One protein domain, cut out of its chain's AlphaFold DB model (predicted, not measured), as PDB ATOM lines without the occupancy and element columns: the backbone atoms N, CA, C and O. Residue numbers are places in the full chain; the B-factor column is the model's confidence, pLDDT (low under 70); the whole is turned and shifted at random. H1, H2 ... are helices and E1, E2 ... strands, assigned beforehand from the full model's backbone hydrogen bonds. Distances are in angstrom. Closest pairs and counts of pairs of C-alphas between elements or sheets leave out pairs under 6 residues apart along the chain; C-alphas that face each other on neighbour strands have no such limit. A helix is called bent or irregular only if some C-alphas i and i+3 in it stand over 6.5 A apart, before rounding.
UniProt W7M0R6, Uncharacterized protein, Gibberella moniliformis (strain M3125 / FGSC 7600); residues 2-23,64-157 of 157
ATOM      1  N   ARG A   2     238.378 177.744 230.366       81.31
ATOM      2  CA  ARG A   2     238.620 179.196 230.355       81.31
ATOM      3  C   ARG A   2     238.121 179.904 229.094       81.31
ATOM      4  O   ARG A   2     237.309 180.809 229.210       81.31
ATOM      5  N   ASP A   3     238.488 179.396 227.923       86.94
ATOM      6  CA  ASP A   3     238.118 179.996 226.633       86.94
ATOM      7  C   ASP A   3     236.596 180.066 226.395       86.94
ATOM      8  O   ASP A   3     236.138 180.865 225.584       86.94
ATOM      9  N   VAL A   4     235.812 179.249 227.114       88.62
ATOM     10  CA  VAL A   4     234.342 179.225 227.045       88.62
ATOM     11  C   VAL A   4     233.727 180.350 227.880       88.62
ATOM     12  O   VAL A   4     232.770 180.974 227.437       88.62
ATOM     13  N   TYR A   5     234.268 180.616 229.072       89.25
ATOM     14  CA  TYR A   5     233.690 181.575 230.022       89.25
ATOM     15  C   TYR A   5     234.329 182.969 229.934       89.25
ATOM     16  O   TYR A   5     233.636 183.960 230.111       89.25
ATOM     17  N   GLU A   6     235.614 183.075 229.585       88.38
ATOM     18  CA  GLU A   6     236.358 184.348 229.599       88.38
ATOM     19  C   GLU A   6     235.879 185.348 228.533       88.38
ATOM     20  O   GLU A   6     235.875 186.553 228.772       88.38
ATOM     21  N   ASN A   7     235.430 184.857 227.374       87.12
ATOM     22  CA  ASN A   7     235.033 185.694 226.231       87.12
ATOM     23  C   ASN A   7     233.522 185.692 225.961       87.12
ATOM     24  O   ASN A   7     233.070 186.182 224.924       87.12
ATOM     25  N   VAL A   8     232.724 185.118 226.863       87.88
ATOM     26  CA  VAL A   8     231.274 185.069 226.687       87.88
ATOM     27  C   VAL A   8     230.658 186.448 226.929       87.88
ATOM     28  O   VAL A   8     231.065 187.188 227.826       87.88
ATOM     29  N   TYR A   9     229.639 186.802 226.144       86.50
ATOM     30  CA  TYR A   9     228.922 188.064 226.339       86.50
ATOM     31  C   TYR A   9     228.219 188.111 227.709       86.50
ATOM     32  O   TYR A   9     228.323 189.102 228.438       86.50
ATOM     33  N   ARG A  10     227.552 187.003 228.068       87.12
ATOM     34  CA  ARG A  10     227.007 186.704 229.399       87.12
ATOM     35  C   ARG A  10     226.951 185.205 229.655       87.12
ATOM     36  O   ARG A  10     226.647 184.431 228.752       87.12
ATOM     37  N   THR A  11     227.111 184.828 230.913       91.06
ATOM     38  CA  THR A  11     226.810 183.487 231.413       91.06
ATOM     39  C   THR A  11     225.457 183.482 232.106       91.06
ATOM     40  O   THR A  11     225.181 184.343 232.937       91.06
ATOM     41  N   ILE A  12     224.616 182.501 231.786       91.00
ATOM     42  CA  ILE A  12     223.396 182.213 232.545       91.00
ATOM     43  C   ILE A  12     223.726 181.092 233.524       91.00
ATOM     44  O   ILE A  12     224.054 179.981 233.114       91.00
ATOM     45  N   ALA A  13     223.643 181.392 234.814       91.75
ATOM     46  CA  ALA A  13     223.883 180.441 235.883       91.75
ATOM     47  C   ALA A  13     222.545 179.967 236.456       91.75
ATOM     48  O   ALA A  13     221.799 180.728 237.072       91.75
ATOM     49  N   ALA A  14     222.254 178.681 236.284       92.62
ATOM     50  CA  ALA A  14     221.120 178.008 236.905       92.62
ATOM     51  C   ALA A  14     221.409 177.727 238.395       92.62
ATOM     52  O   ALA A  14     221.473 176.572 238.806       92.62
ATOM     53  N   THR A  15     221.639 178.772 239.196       91.25
ATOM     54  CA  THR A  15     222.216 178.659 240.547       91.25
ATOM     55  C   THR A  15     221.378 177.798 241.498       91.25
ATOM     56  O   THR A  15     221.930 176.938 242.185       91.25
ATOM     57  N   LYS A  16     220.047 177.948 241.442       89.75
ATOM     58  CA  LYS A  16     219.054 177.144 242.180       89.75
ATOM     59  C   LYS A  16     219.028 175.670 241.756       89.75
ATOM     60  O   LYS A  16     218.504 174.826 242.478       89.75
ATOM     61  N   SER A  17     219.512 175.350 240.555       92.06
ATOM     62  CA  SER A  17     219.405 174.007 239.996       92.06
ATOM     63  C   SER A  17     220.531 173.099 240.485       92.06
ATOM     64  O   SER A  17     221.720 173.374 240.327       92.06
ATOM     65  N   LYS A  18     220.157 171.946 241.030       89.88
ATOM     66  CA  LYS A  18     221.058 170.864 241.401       89.88
ATOM     67  C   LYS A  18     221.659 170.172 240.180       89.88
ATOM     68  O   LYS A  18     222.738 169.614 240.300       89.88
ATOM     69  N   ASN A  19     221.037 170.110 239.012       89.44
ATOM     70  CA  ASN A  19     221.665 169.488 237.837       89.44
ATOM     71  C   ASN A  19     220.879 169.784 236.558       89.44
ATOM     72  O   ASN A  19     219.797 170.352 236.583       89.44
ATOM     73  N   SER A  20     221.420 169.347 235.424       89.94
ATOM     74  CA  SER A  20     220.779 169.490 234.116       89.94
ATOM     75  C   SER A  20     219.460 168.722 233.967       89.94
ATOM     76  O   SER A  20     218.745 168.954 232.997       89.94
ATOM     77  N   SER A  21     219.120 167.816 234.890       91.88
ATOM     78  CA  SER A  21     217.853 167.077 234.859       91.88
ATOM     79  C   SER A  21     216.682 167.869 235.442       91.88
ATOM     80  O   SER A  21     215.541 167.440 235.298       91.88
ATOM     81  N   GLU A  22     216.931 169.013 236.086       88.81
ATOM     82  CA  GLU A  22     215.889 169.864 236.654       88.81
ATOM     83  C   GLU A  22     215.944 171.303 236.111       88.81
ATOM     84  O   GLU A  22     217.008 171.879 235.876       88.81
ATOM     85  N   GLY A  23     214.771 171.911 235.910       87.62
ATOM     86  CA  GLY A  23     214.666 173.283 235.404       87.62
ATOM     87  C   GLY A  23     215.034 174.331 236.458       87.62
ATOM     88  O   GLY A  23     214.854 174.114 237.652       87.62
ATOM     89  N   ILE A  64     223.388 189.152 249.139       65.69
ATOM     90  CA  ILE A  64     223.926 188.120 248.254       65.69
ATOM     91  C   ILE A  64     223.737 186.779 248.953       65.69
ATOM     92  O   ILE A  64     224.611 186.316 249.683       65.69
ATOM     93  N   ASP A  65     222.586 186.156 248.725       71.81
ATOM     94  CA  ASP A  65     222.257 184.848 249.286       71.81
ATOM     95  C   ASP A  65     222.410 183.769 248.211       71.81
ATOM     96  O   ASP A  65     221.446 183.298 247.613       71.81
ATOM     97  N   LEU A  66     223.673 183.467 247.891       79.62
ATOM     98  CA  LEU A  66     224.045 182.385 246.973       79.62
ATOM     99  C   LEU A  66     224.703 181.203 247.695       79.62
ATOM    100  O   LEU A  66     224.881 180.155 247.090       79.62
ATOM    101  N   GLY A  67     225.125 181.359 248.954       76.44
ATOM    102  CA  GLY A  67     225.993 180.383 249.631       76.44
ATOM    103  C   GLY A  67     225.382 178.985 249.735       76.44
ATOM    104  O   GLY A  67     226.077 177.992 249.528       76.44
ATOM    105  N   GLU A  68     224.074 178.926 249.972       81.44
ATOM    106  CA  GLU A  68     223.319 177.679 250.112       81.44
ATOM    107  C   GLU A  68     222.807 177.128 248.770       81.44
ATOM    108  O   GLU A  68     222.298 176.005 248.710       81.44
ATOM    109  N   ASP A  69     222.943 177.881 247.672       88.12
ATOM    110  CA  ASP A  69     222.417 177.447 246.383       88.12
ATOM    111  C   ASP A  69     223.235 176.272 245.800       88.12
ATOM    112  O   ASP A  69     224.476 176.255 245.859       88.12
ATOM    113  N   PRO A  70     222.579 175.282 245.161       91.31
ATOM    114  CA  PRO A  70     223.240 174.058 244.708       91.31
ATOM    115  C   PRO A  70     224.434 174.250 243.769       91.31
ATOM    116  O   PRO A  70     225.335 173.409 243.769       91.31
ATOM    117  N   LEU A  71     224.451 175.302 242.945       89.94
ATOM    118  CA  LEU A  71     225.578 175.578 242.051       89.94
ATOM    119  C   LEU A  71     226.784 176.164 242.797       89.94
ATOM    120  O   LEU A  71     227.923 175.853 242.453       89.94
ATOM    121  N   SER A  72     226.545 176.984 243.821       88.00
ATOM    122  CA  SER A  72     227.591 177.677 244.582       88.00
ATOM    123  C   SER A  72     228.341 176.757 245.541       88.00
ATOM    124  O   SER A  72     229.512 176.996 245.827       88.00
ATOM    125  N   THR A  73     227.724 175.649 245.951       87.56
ATOM    126  CA  THR A  73     228.370 174.604 246.764       87.56
ATOM    127  C   THR A  73     229.323 173.696 245.967       87.56
ATOM    128  O   THR A  73     229.986 172.831 246.540       87.56
ATOM    129  N   ARG A  74     229.427 173.869 244.640       87.38
ATOM    130  CA  ARG A  74     230.270 173.036 243.763       87.38
ATOM    131  C   ARG A  74     231.598 173.704 243.469       87.38
ATOM    132  O   ARG A  74     231.636 174.819 242.957       87.38
ATOM    133  N   CYS A  75     232.689 172.958 243.640       82.94
ATOM    134  CA  CYS A  75     234.033 173.448 243.325       82.94
ATOM    135  C   CYS A  75     234.180 173.906 241.862       82.94
ATOM    136  O   CYS A  75     234.866 174.890 241.606       82.94
ATOM    137  N   TRP A  76     233.526 173.242 240.900       83.44
ATOM    138  CA  TRP A  76     233.579 173.667 239.494       83.44
ATOM    139  C   TRP A  76     232.737 174.920 239.215       83.44
ATOM    140  O   TRP A  76     233.142 175.741 238.400       83.44
ATOM    141  N   GLY A  77     231.635 175.132 239.946       83.44
ATOM    142  CA  GLY A  77     230.807 176.338 239.818       83.44
ATOM    143  C   GLY A  77     231.582 177.618 240.150       83.44
ATOM    144  O   GLY A  77     231.343 178.661 239.546       83.44
ATOM    145  N   PHE A  78     232.578 177.522 241.037       83.38
ATOM    146  CA  PHE A  78     233.500 178.623 241.319       83.38
ATOM    147  C   PHE A  78     234.328 179.020 240.090       83.38
ATOM    148  O   PHE A  78     234.452 180.206 239.790       83.38
ATOM    149  N   GLN A  79     234.868 178.040 239.357       84.31
ATOM    150  CA  GLN A  79     235.656 178.306 238.153       84.31
ATOM    151  C   GLN A  79     234.803 178.974 237.067       84.31
ATOM    152  O   GLN A  79     235.261 179.919 236.430       84.31
ATOM    153  N   GLU A  80     233.577 178.494 236.870       88.38
ATOM    154  CA  GLU A  80     232.643 179.053 235.890       88.38
ATOM    155  C   GLU A  80     232.276 180.500 236.240       88.38
ATOM    156  O   GLU A  80     232.376 181.380 235.393       88.38
ATOM    157  N   ARG A  81     231.950 180.771 237.510       87.75
ATOM    158  CA  ARG A  81     231.611 182.114 238.001       87.75
ATOM    159  C   ARG A  81     232.778 183.098 237.890       87.75
ATOM    160  O   ARG A  81     232.577 184.218 237.442       87.75
ATOM    161  N   TYR A  82     233.981 182.686 238.293       86.69
ATOM    162  CA  TYR A  82     235.148 183.574 238.350       86.69
ATOM    163  C   TYR A  82     235.671 183.968 236.965       86.69
ATOM    164  O   TYR A  82     236.170 185.076 236.780       86.69
ATOM    165  N   LEU A  83     235.592 183.058 235.991       90.44
ATOM    166  CA  LEU A  83     236.088 183.316 234.638       90.44
ATOM    167  C   LEU A  83     235.094 184.110 233.790       90.44
ATOM    168  O   LEU A  83     235.507 184.764 232.836       90.44
ATOM    169  N   SER A  84     233.807 184.078 234.131       92.00
ATOM    170  CA  SER A  84     232.781 184.831 233.421       92.00
ATOM    171  C   SER A  84     232.876 186.336 233.698       92.00
ATOM    172  O   SER A  84     232.796 186.755 234.850       92.00
ATOM    173  N   PRO A  85     232.956 187.198 232.666       89.88
ATOM    174  CA  PRO A  85     232.991 188.648 232.867       89.88
ATOM    175  C   PRO A  85     231.653 189.205 233.376       89.88
ATOM    176  O   PRO A  85     231.619 190.290 233.962       89.88
ATOM    177  N   ARG A  86     230.552 188.495 233.090       90.00
ATOM    178  CA  ARG A  86     229.171 188.849 233.436       90.00
ATOM    179  C   ARG A  86     228.343 187.582 233.633       90.00
ATOM    180  O   ARG A  86     228.214 186.800 232.687       90.00
ATOM    181  N   THR A  87     227.719 187.429 234.793       90.38
ATOM    182  CA  THR A  87     226.901 186.261 235.138       90.38
ATOM    183  C   THR A  87     225.519 186.694 235.601       90.38
ATOM    184  O   THR A  87     225.378 187.573 236.443       90.38
ATOM    185  N   LEU A  88     224.483 186.074 235.044       89.69
ATOM    186  CA  LEU A  88     223.108 186.209 235.504       89.69
ATOM    187  C   LEU A  88     222.722 184.938 236.264       89.69
ATOM    188  O   LEU A  88     222.583 183.868 235.671       89.69
ATOM    189  N   HIS A  89     222.575 185.052 237.577       89.50
ATOM    190  CA  HIS A  89     222.213 183.965 238.475       89.50
ATOM    191  C   HIS A  89     220.700 183.846 238.592       89.50
ATOM    192  O   HIS A  89     220.036 184.793 238.997       89.50
ATOM    193  N   PHE A  90     220.169 182.658 238.332       88.81
ATOM    194  CA  PHE A  90     218.815 182.258 238.703       88.81
ATOM    195  C   PHE A  90     218.882 181.493 240.025       88.81
ATOM    196  O   PHE A  90     219.020 180.266 240.044       88.81
ATOM    197  N   ALA A  91     218.866 182.244 241.121       85.81
ATOM    198  CA  ALA A  91     219.037 181.751 242.484       85.81
ATOM    199  C   ALA A  91     217.701 181.359 243.133       85.81
ATOM    200  O   ALA A  91     216.621 181.585 242.571       85.81
ATOM    201  N   GLN A  92     217.756 180.741 244.315       81.19
ATOM    202  CA  GLN A  92     216.542 180.338 245.028       81.19
ATOM    203  C   GLN A  92     215.706 181.533 245.495       81.19
ATOM    204  O   GLN A  92     214.479 181.508 245.342       81.19
ATOM    205  N   ALA A  93     216.362 182.561 246.036       75.81
ATOM    206  CA  ALA A  93     215.713 183.757 246.564       75.81
ATOM    207  C   ALA A  93     215.275 184.721 245.450       75.81
ATOM    208  O   ALA A  93     214.124 185.157 245.408       75.81
ATOM    209  N   GLN A  94     216.184 185.040 244.528       77.94
ATOM    210  CA  GLN A  94     215.949 185.991 243.442       77.94
ATOM    211  C   GLN A  94     216.955 185.811 242.304       77.94
ATOM    212  O   GLN A  94     217.793 184.912 242.345       77.94
ATOM    213  N   MET A  95     216.859 186.645 241.269       82.69
ATOM    214  CA  MET A  95     217.899 186.725 240.252       82.69
ATOM    215  C   MET A  95     218.985 187.722 240.676       82.69
ATOM    216  O   MET A  95     218.705 188.723 241.337       82.69
ATOM    217  N   TYR A  96     220.223 187.457 240.275       83.12
ATOM    218  CA  TYR A  96     221.343 188.361 240.525       83.12
ATOM    219  C   TYR A  96     222.156 188.575 239.263       83.12
ATOM    220  O   TYR A  96     222.404 187.633 238.513       83.12
ATOM    221  N   PHE A  97     222.605 189.801 239.056       85.88
ATOM    222  CA  PHE A  97     223.578 190.155 238.048       85.88
ATOM    223  C   PHE A  97     224.943 190.394 238.695       85.88
ATOM    224  O   PHE A  97     225.112 191.298 239.504       85.88
ATOM    225  N   GLU A  98     225.931 189.604 238.303       85.94
ATOM    226  CA  GLU A  98     227.320 189.762 238.712       85.94
ATOM    227  C   GLU A  98     228.176 190.209 237.531       85.94
ATOM    228  O   GLU A  98     228.066 189.689 236.417       85.94
ATOM    229  N   CYS A  99     229.066 191.155 237.788       86.56
ATOM    230  CA  CYS A  99     230.115 191.587 236.888       86.56
ATOM    231  C   CYS A  99     231.408 191.854 237.672       86.56
ATOM    232  O   CYS A  99     231.420 191.851 238.899       86.56
ATOM    233  N   GLN A 100     232.513 192.142 236.979       81.75
ATOM    234  CA  GLN A 100     233.801 192.420 237.641       81.75
ATOM    235  C   GLN A 100     233.780 193.638 238.586       81.75
ATOM    236  O   GLN A 100     234.649 193.759 239.445       81.75
ATOM    237  N   SER A 101     232.817 194.547 238.425       79.75
ATOM    238  CA  SER A 101     232.688 195.771 239.222       79.75
ATOM    239  C   SER A 101     231.443 195.811 240.107       79.75
ATOM    240  O   SER A 101     231.290 196.755 240.879       79.75
ATOM    241  N   CYS A 102     230.538 194.840 239.985       77.44
ATOM    242  CA  CYS A 102     229.190 194.944 240.524       77.44
ATOM    243  C   CYS A 102     228.602 193.578 240.862       77.44
ATOM    244  O   CYS A 102     228.842 192.592 240.169       77.44
ATOM    245  N   PHE A 103     227.780 193.536 241.901       79.88
ATOM    246  CA  PHE A 103     226.913 192.403 242.172       79.88
ATOM    247  C   PHE A 103     225.566 192.967 242.608       79.88
ATOM    248  O   PHE A 103     225.431 193.464 243.722       79.88
ATOM    249  N   GLU A 104     224.599 192.923 241.706       76.25
ATOM    250  CA  GLU A 104     223.293 193.552 241.855       76.25
ATOM    251  C   GLU A 104     222.203 192.482 241.891       76.25
ATOM    252  O   GLU A 104     222.275 191.464 241.202       76.25
ATOM    253  N   ALA A 105     221.177 192.695 242.705       74.44
ATOM    254  CA  ALA A 105     219.968 191.882 242.652       74.44
ATOM    255  C   ALA A 105     219.084 192.313 241.476       74.44
ATOM    256  O   ALA A 105     219.409 193.260 240.757       74.44
ATOM    257  N   THR A 106     217.987 191.584 241.254       64.12
ATOM    258  CA  THR A 106     217.024 191.928 240.207       64.12
ATOM    259  C   THR A 106     216.359 193.254 240.574       64.12
ATOM    260  O   THR A 106     215.364 193.249 241.283       64.12
ATOM    261  N   GLU A 107     216.965 194.357 240.129       57.59
ATOM    262  CA  GLU A 107     216.624 195.745 240.437       57.59
ATOM    263  C   GLU A 107     216.779 196.119 241.920       57.59
ATOM    264  O   GLU A 107     216.743 195.296 242.834       57.59
ATOM    265  N   ASP A 108     216.852 197.424 242.165       48.59
ATOM    266  CA  ASP A 108     216.317 198.066 243.365       48.59
ATOM    267  C   ASP A 108     214.803 197.750 243.563       48.59
ATOM    268  O   ASP A 108     214.041 198.620 243.997       48.59
ATOM    269  N   ASP A 109     214.321 196.546 243.219       45.44
ATOM    270  CA  ASP A 109     212.938 196.129 243.392       45.44
ATOM    271  C   ASP A 109     212.722 195.900 244.881       45.44
ATOM    272  O   ASP A 109     213.156 194.925 245.500       45.44
ATOM    273  N   LYS A 110     212.139 196.928 245.487       46.84
ATOM    274  CA  LYS A 110     212.233 197.214 246.911       46.84
ATOM    275  C   LYS A 110     211.714 196.118 247.818       46.84
ATOM    276  O   LYS A 110     211.962 196.246 249.008       46.84
ATOM    277  N   LEU A 111     211.019 195.078 247.352       53.28
ATOM    278  CA  LEU A 111     210.552 194.002 248.222       53.28
ATOM    279  C   LEU A 111     210.321 192.691 247.444       53.28
ATOM    280  O   LEU A 111     209.647 192.715 246.415       53.28
ATOM    281  N   PRO A 112     210.653 191.519 248.029       55.84
ATOM    282  CA  PRO A 112     210.083 190.215 247.653       55.84
ATOM    283  C   PRO A 112     208.545 190.198 247.502       55.84
ATOM    284  O   PRO A 112     207.979 189.272 246.924       55.84
ATOM    285  N   ALA A 113     207.862 191.216 248.035       58.03
ATOM    286  CA  ALA A 113     206.439 191.476 247.876       58.03
ATOM    287  C   ALA A 113     206.024 191.824 246.434       58.03
ATOM    288  O   ALA A 113     204.953 191.402 246.006       58.03
ATOM    289  N   LEU A 114     206.842 192.570 245.676       62.16
ATOM    290  CA  LEU A 114     206.518 192.967 244.299       62.16
ATOM    291  C   LEU A 114     206.649 191.789 243.332       62.16
ATOM    292  O   LEU A 114     205.739 191.559 242.539       62.16
ATOM    293  N   GLY A 115     207.675 190.952 243.499       65.00
ATOM    294  CA  GLY A 115     207.757 189.662 242.807       65.00
ATOM    295  C   GLY A 115     206.568 188.739 243.118       65.00
ATOM    296  O   GLY A 115     206.047 188.081 242.219       65.00
ATOM    297  N   GLY A 116     206.083 188.731 244.368       65.56
ATOM    298  CA  GLY A 116     204.863 188.009 244.751       65.56
ATOM    299  C   GLY A 116     203.592 188.581 244.110       65.56
ATOM    300  O   GLY A 116     202.743 187.831 243.631       65.56
ATOM    301  N   LEU A 117     203.475 189.911 244.039       69.75
ATOM    302  CA  LEU A 117     202.375 190.588 243.346       69.75
ATOM    303  C   LEU A 117     202.393 190.301 241.843       69.75
ATOM    304  O   LEU A 117     201.349 189.956 241.301       69.75
ATOM    305  N   ALA A 118     203.554 190.377 241.189       73.06
ATOM    306  CA  ALA A 118     203.707 190.060 239.770       73.06
ATOM    307  C   ALA A 118     203.317 188.605 239.468       73.06
ATOM    308  O   ALA A 118     202.572 188.353 238.522       73.06
ATOM    309  N   ALA A 119     203.731 187.656 240.316       72.81
ATOM    310  CA  ALA A 119     203.323 186.258 240.200       72.81
ATOM    311  C   ALA A 119     201.800 186.086 240.338       72.81
ATOM    312  O   ALA A 119     201.184 185.395 239.528       72.81
ATOM    313  N   ARG A 120     201.166 186.754 241.313       74.88
ATOM    314  CA  ARG A 120     199.708 186.699 241.497       74.88
ATOM    315  C   ARG A 120     198.945 187.347 240.344       74.88
ATOM    316  O   ARG A 120     197.989 186.759 239.855       74.88
ATOM    317  N   VAL A 121     199.394 188.507 239.873       77.56
ATOM    318  CA  VAL A 121     198.820 189.182 238.701       77.56
ATOM    319  C   VAL A 121     198.939 188.295 237.462       77.56
ATOM    320  O   VAL A 121     197.980 188.181 236.712       77.56
ATOM    321  N   SER A 122     200.064 187.601 237.269       74.81
ATOM    322  CA  SER A 122     200.221 186.640 236.171       74.81
ATOM    323  C   SER A 122     199.221 185.476 236.266       74.81
ATOM    324  O   SER A 122     198.612 185.110 235.261       74.81
ATOM    325  N   LEU A 123     198.975 184.946 237.472       74.44
ATOM    326  CA  LEU A 123     197.951 183.918 237.704       74.44
ATOM    327  C   LEU A 123     196.526 184.436 237.459       74.44
ATOM    328  O   LEU A 123     195.714 183.722 236.879       74.44
ATOM    329  N   GLU A 124     196.204 185.661 237.867       75.44
ATOM    330  CA  GLU A 124     194.878 186.260 237.655       75.44
ATOM    331  C   GLU A 124     194.629 186.598 236.180       75.44
ATOM    332  O   GLU A 124     193.570 186.282 235.635       75.44
ATOM    333  N   LEU A 125     195.628 187.168 235.501       70.06
ATOM    334  CA  LEU A 125     195.559 187.488 234.079       70.06
ATOM    335  C   LEU A 125     195.498 186.237 233.211       70.06
ATOM    336  O   LEU A 125     194.900 186.315 232.145       70.06
ATOM    337  N   SER A 126     196.007 185.085 233.676       64.88
ATOM    338  CA  SER A 126     195.916 183.798 232.963       64.88
ATOM    339  C   SER A 126     194.481 183.373 232.581       64.88
ATOM    340  O   SER A 126     194.294 182.499 231.737       64.88
ATOM    341  N   GLN A 127     193.464 184.013 233.170       62.97
ATOM    342  CA  GLN A 127     192.042 183.785 232.898       62.97
ATOM    343  C   GLN A 127     191.464 184.668 231.769       62.97
ATOM    344  O   GLN A 127     190.330 184.441 231.350       62.97
ATOM    345  N   GLN A 128     192.204 185.662 231.268       57.66
ATOM    346  CA  GLN A 128     191.804 186.560 230.170       57.66
ATOM    347  C   GLN A 128     192.699 186.309 228.946       57.66
ATOM    348  O   GLN A 128     193.869 186.042 229.108       57.66
ATOM    349  N   GLU A 129     192.199 186.384 227.710       59.59
ATOM    350  CA  GLU A 129     192.843 185.844 226.483       59.59
ATOM    351  C   GLU A 129     194.262 186.356 226.098       59.59
ATOM    352  O   GLU A 129     194.814 185.910 225.093       59.59
ATOM    353  N   SER A 130     194.899 187.243 226.872       62.62
ATOM    354  CA  SER A 130     196.273 187.721 226.645       62.62
ATOM    355  C   SER A 130     197.083 187.681 227.942       62.62
ATOM    356  O   SER A 130     197.025 188.604 228.753       62.62
ATOM    357  N   THR A 131     197.851 186.608 228.136       67.81
ATOM    358  CA  THR A 131     198.461 186.273 229.431       67.81
ATOM    359  C   THR A 131     199.968 186.169 229.285       67.81
ATOM    360  O   THR A 131     200.459 185.214 228.681       67.81
ATOM    361  N   SER A 132     200.703 187.114 229.867       72.25
ATOM    362  CA  SER A 132     202.150 186.961 230.010       72.25
ATOM    363  C   SER A 132     202.464 186.200 231.293       72.25
ATOM    364  O   SER A 132     202.013 186.560 232.385       72.25
ATOM    365  N   GLU A 133     203.217 185.113 231.161       80.69
ATOM    366  CA  GLU A 133     203.642 184.284 232.288       80.69
ATOM    367  C   GLU A 133     204.820 184.965 233.004       80.69
ATOM    368  O   GLU A 133     205.836 185.264 232.372       80.69
ATOM    369  N   TYR A 134     204.698 185.207 234.312       76.88
ATOM    370  CA  TYR A 134     205.795 185.725 235.128       76.88
ATOM    371  C   TYR A 134     206.671 184.569 235.610       76.88
ATOM    372  O   TYR A 134     206.277 183.765 236.457       76.88
ATOM    373  N   VAL A 135     207.882 184.488 235.069       76.19
ATOM    374  CA  VAL A 135     208.800 183.371 235.259       76.19
ATOM    375  C   VAL A 135     210.082 183.870 235.899       76.19
ATOM    376  O   VAL A 135     210.955 184.442 235.252       76.19
ATOM    377  N   ALA A 136     210.210 183.606 237.198       74.00
ATOM    378  CA  ALA A 136     211.437 183.828 237.952       74.00
ATOM    379  C   ALA A 136     212.036 185.236 237.784       74.00
ATOM    380  O   ALA A 136     213.255 185.350 237.760       74.00
ATOM    381  N   GLY A 137     211.220 186.296 237.741       72.94
ATOM    382  CA  GLY A 137     211.695 187.681 237.588       72.94
ATOM    383  C   GLY A 137     211.543 188.262 236.184       72.94
ATOM    384  O   GLY A 137     211.786 189.447 236.009       72.94
ATOM    385  N   LEU A 138     211.149 187.444 235.209       78.81
ATOM    386  CA  LEU A 138     211.064 187.812 233.799       78.81
ATOM    387  C   LEU A 138     209.648 187.569 233.289       78.81
ATOM    388  O   LEU A 138     208.975 186.639 233.735       78.81
ATOM    389  N   TRP A 139     209.211 188.358 232.319       81.12
ATOM    390  CA  TRP A 139     207.963 188.096 231.613       81.12
ATOM    391  C   TRP A 139     208.251 187.251 230.384       81.12
ATOM    392  O   TRP A 139     209.142 187.558 229.594       81.12
ATOM    393  N   LYS A 140     207.496 186.170 230.196       82.62
ATOM    394  CA  LYS A 140     207.737 185.210 229.112       82.62
ATOM    395  C   LYS A 140     207.750 185.852 227.725       82.62
ATOM    396  O   LYS A 140     208.588 185.484 226.905       82.62
ATOM    397  N   ASP A 141     206.889 186.837 227.491       84.06
ATOM    398  CA  ASP A 141     206.782 187.498 226.183       84.06
ATOM    399  C   ASP A 141     207.900 188.520 225.936       84.06
ATOM    400  O   ASP A 141     208.154 188.889 224.791       84.06
ATOM    401  N   ASN A 142     208.600 188.948 226.991       79.12
ATOM    402  CA  ASN A 142     209.676 189.935 226.920       79.12
ATOM    403  C   ASN A 142     211.023 189.391 227.416       79.12
ATOM    404  O   ASN A 142     211.968 190.153 227.603       79.12
ATOM    405  N   VAL A 143     211.146 188.068 227.572       81.25
ATOM    406  CA  VAL A 143     212.298 187.425 228.219       81.25
ATOM    407  C   VAL A 143     213.629 187.829 227.588       81.25
ATOM    408  O   VAL A 143     214.616 188.014 228.288       81.25
ATOM    409  N   PHE A 144     213.673 188.015 226.266       78.88
ATOM    410  CA  PHE A 144     214.886 188.453 225.581       78.88
ATOM    411  C   PHE A 144     215.318 189.846 226.032       78.88
ATOM    412  O   PHE A 144     216.481 190.029 226.373       78.88
ATOM    413  N   CYS A 145     214.386 190.800 226.063       77.38
ATOM    414  CA  CYS A 145     214.625 192.160 226.536       77.38
ATOM    415  C   CYS A 145     215.007 192.160 228.019       77.38
ATOM    416  O   CYS A 145     215.999 192.782 228.399       77.38
ATOM    417  N   ASP A 146     214.283 191.384 228.827       74.38
ATOM    418  CA  ASP A 146     214.499 191.287 230.267       74.38
ATOM    419  C   ASP A 146     215.850 190.632 230.613       74.38
ATOM    420  O   ASP A 146     216.317 190.756 231.737       74.38
ATOM    421  N   LEU A 147     216.528 189.957 229.672       77.44
ATOM    422  CA  LEU A 147     217.886 189.421 229.851       77.44
ATOM    423  C   LEU A 147     219.003 190.452 229.568       77.44
ATOM    424  O   LEU A 147     220.179 190.192 229.866       77.44
ATOM    425  N   PHE A 148     218.690 191.645 229.048       73.06
ATOM    426  CA  PHE A 148     219.676 192.697 228.752       73.06
ATOM    427  C   PHE A 148     220.004 193.596 229.961       73.06
ATOM    428  O   PHE A 148     219.995 194.818 229.876       73.06
ATOM    429  N   TRP A 149     220.407 192.982 231.074       66.88
ATOM    430  CA  TRP A 149     220.832 193.657 232.310       66.88
ATOM    431  C   TRP A 149     222.084 194.523 232.117       66.88
ATOM    432  O   TRP A 149     223.201 194.007 232.026       66.88
ATOM    433  N   LEU A 150     221.951 195.841 232.039       62.25
ATOM    434  CA  LEU A 150     223.104 196.733 231.927       62.25
ATOM    435  C   LEU A 150     223.415 197.341 233.294       62.25
ATOM    436  O   LEU A 150     222.583 198.034 233.868       62.25
ATOM    437  N   ALA A 151     224.632 197.114 233.794       57.78
ATOM    438  CA  ALA A 151     225.160 197.949 234.861       57.78
ATOM    439  C   ALA A 151     225.406 199.336 234.263       57.78
ATOM    440  O   ALA A 151     226.272 199.505 233.401       57.78
ATOM    441  N   LEU A 152     224.607 200.318 234.676       58.12
ATOM    442  CA  LEU A 152     224.899 201.709 234.371       58.12
ATOM    443  C   LEU A 152     226.180 202.056 235.125       58.12
ATOM    444  O   LEU A 152     226.205 202.037 236.355       58.12
ATOM    445  N   ASN A 153     227.256 202.336 234.389       51.22
ATOM    446  CA  ASN A 153     228.455 202.893 234.994       51.22
ATOM    447  C   ASN A 153     228.045 204.217 235.633       51.22
ATOM    448  O   ASN A 153     227.743 205.184 234.935       51.22
ATOM    449  N   HIS A 154     227.986 204.244 236.960       50.88
ATOM    450  CA  HIS A 154     227.828 205.485 237.686       50.88
ATOM    451  C   HIS A 154     229.126 206.261 237.457       50.88
ATOM    452  O   HIS A 154     230.150 205.940 238.060       50.88
ATOM    453  N   GLU A 155     229.125 207.217 236.525       41.22
ATOM    454  CA  GLU A 155     230.255 208.129 236.389       41.22
ATOM    455  C   GLU A 155     230.419 208.841 237.734       41.22
ATOM    456  O   GLU A 155     229.537 209.574 238.192       41.22
ATOM    457  N   SER A 156     231.523 208.543 238.416       41.78
ATOM    458  CA  SER A 156     231.947 209.273 239.599       41.78
ATOM    459  C   SER A 156     232.192 210.720 239.176       41.78
ATOM    460  O   SER A 156     233.140 210.984 238.433       41.78
ATOM    461  N   LYS A 157     231.309 211.626 239.600       38.03
ATOM    462  CA  LYS A 157     231.583 213.067 239.583       38.03
ATOM    463  C   LYS A 157     232.714 213.413 240.540       38.03
ATOM    464  O   LYS A 157     232.778 212.773 241.614       38.03
TER     465      LYS A 157
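What this domain is: This is residues 2 to 23 and 64 to 157 of the 157 residues of an uncharacterized protein of Gibberella moniliformis (strain M3125 / FGSC 7600) (UniProt W7M0R6). A small four-stranded sheet has H2 over part of one face, with H1 beside H2, while H3 and H4 lie well away, past the opposite end of the strands, joined by a long loop. The printed part has 116 residues, with four named helices and four named strands in the order H1 E1 H2 E2 E3 E4 H3 H4; the mixed sheet runs E1 E2 E3 E4. The class is mixed, helices and strands, though under half of the residues are in named elements. It is only just compact, close to loose, with a radius of gyration of the C-alphas of 15.8 A, and flat, spanning 47 by 46 by 24 A.

Where its parts are: The sheet holds E1, residues 11 to 13, E2, 86 to 90, 13.4 A, E3, 95 to 99, 13.6 A, and E4, 102 to 105. H1 is residues 2 to 5, from C-alpha 2 at (238.620, 179.196, 230.355). H2 is 75 to 83, 13.3 A; H3 is 112 to 125, 20.1 A. H4, 140 to 146, ends at (214.499, 191.287, 230.267) and is irregular: C-alphas 141 and 144 are 8.2 A apart.

How they stand to each other: E1 and E2 are parallel at 25 degrees, N 13 and O 88 being 2.8 A apart. E2, E3 and E4 form a meander, each strand the antiparallel neighbour of the one before, in two hairpins; N 87 and O 98 are 2.8 A apart, N 97 and O 104 2.7 A. H2 is on the sheet at a height of 10.9 A, over E1 and only just over E2, with 3 C-alphas. H1 and H2 only just touch, with 3 pairs of C-alphas within 8 A, the closest Tyr 5 and Leu 83 at 5.5 A. H3 and H4 are apart and not on the sheet. Every O i to N i+4 pair is within hydrogen-bond range in H3, 4 of 5 in H2 and 1 of 3 in H4, which has 2 of 4 O i to N i+3 pairs; H1 is too short for an i+4 pair.

The domain as a whole: The farthest C-alphas, Gln 127 and Lys 157, are 49.7 A apart. Residues 24 to 63 are not printed, a gap of 21.7 A between C-alphas 23 and 64. The link from H3 to H4 is long. Residue 64 and residues 106 to 117, 126 to 131 and 149 to 157 have pLDDT under 70.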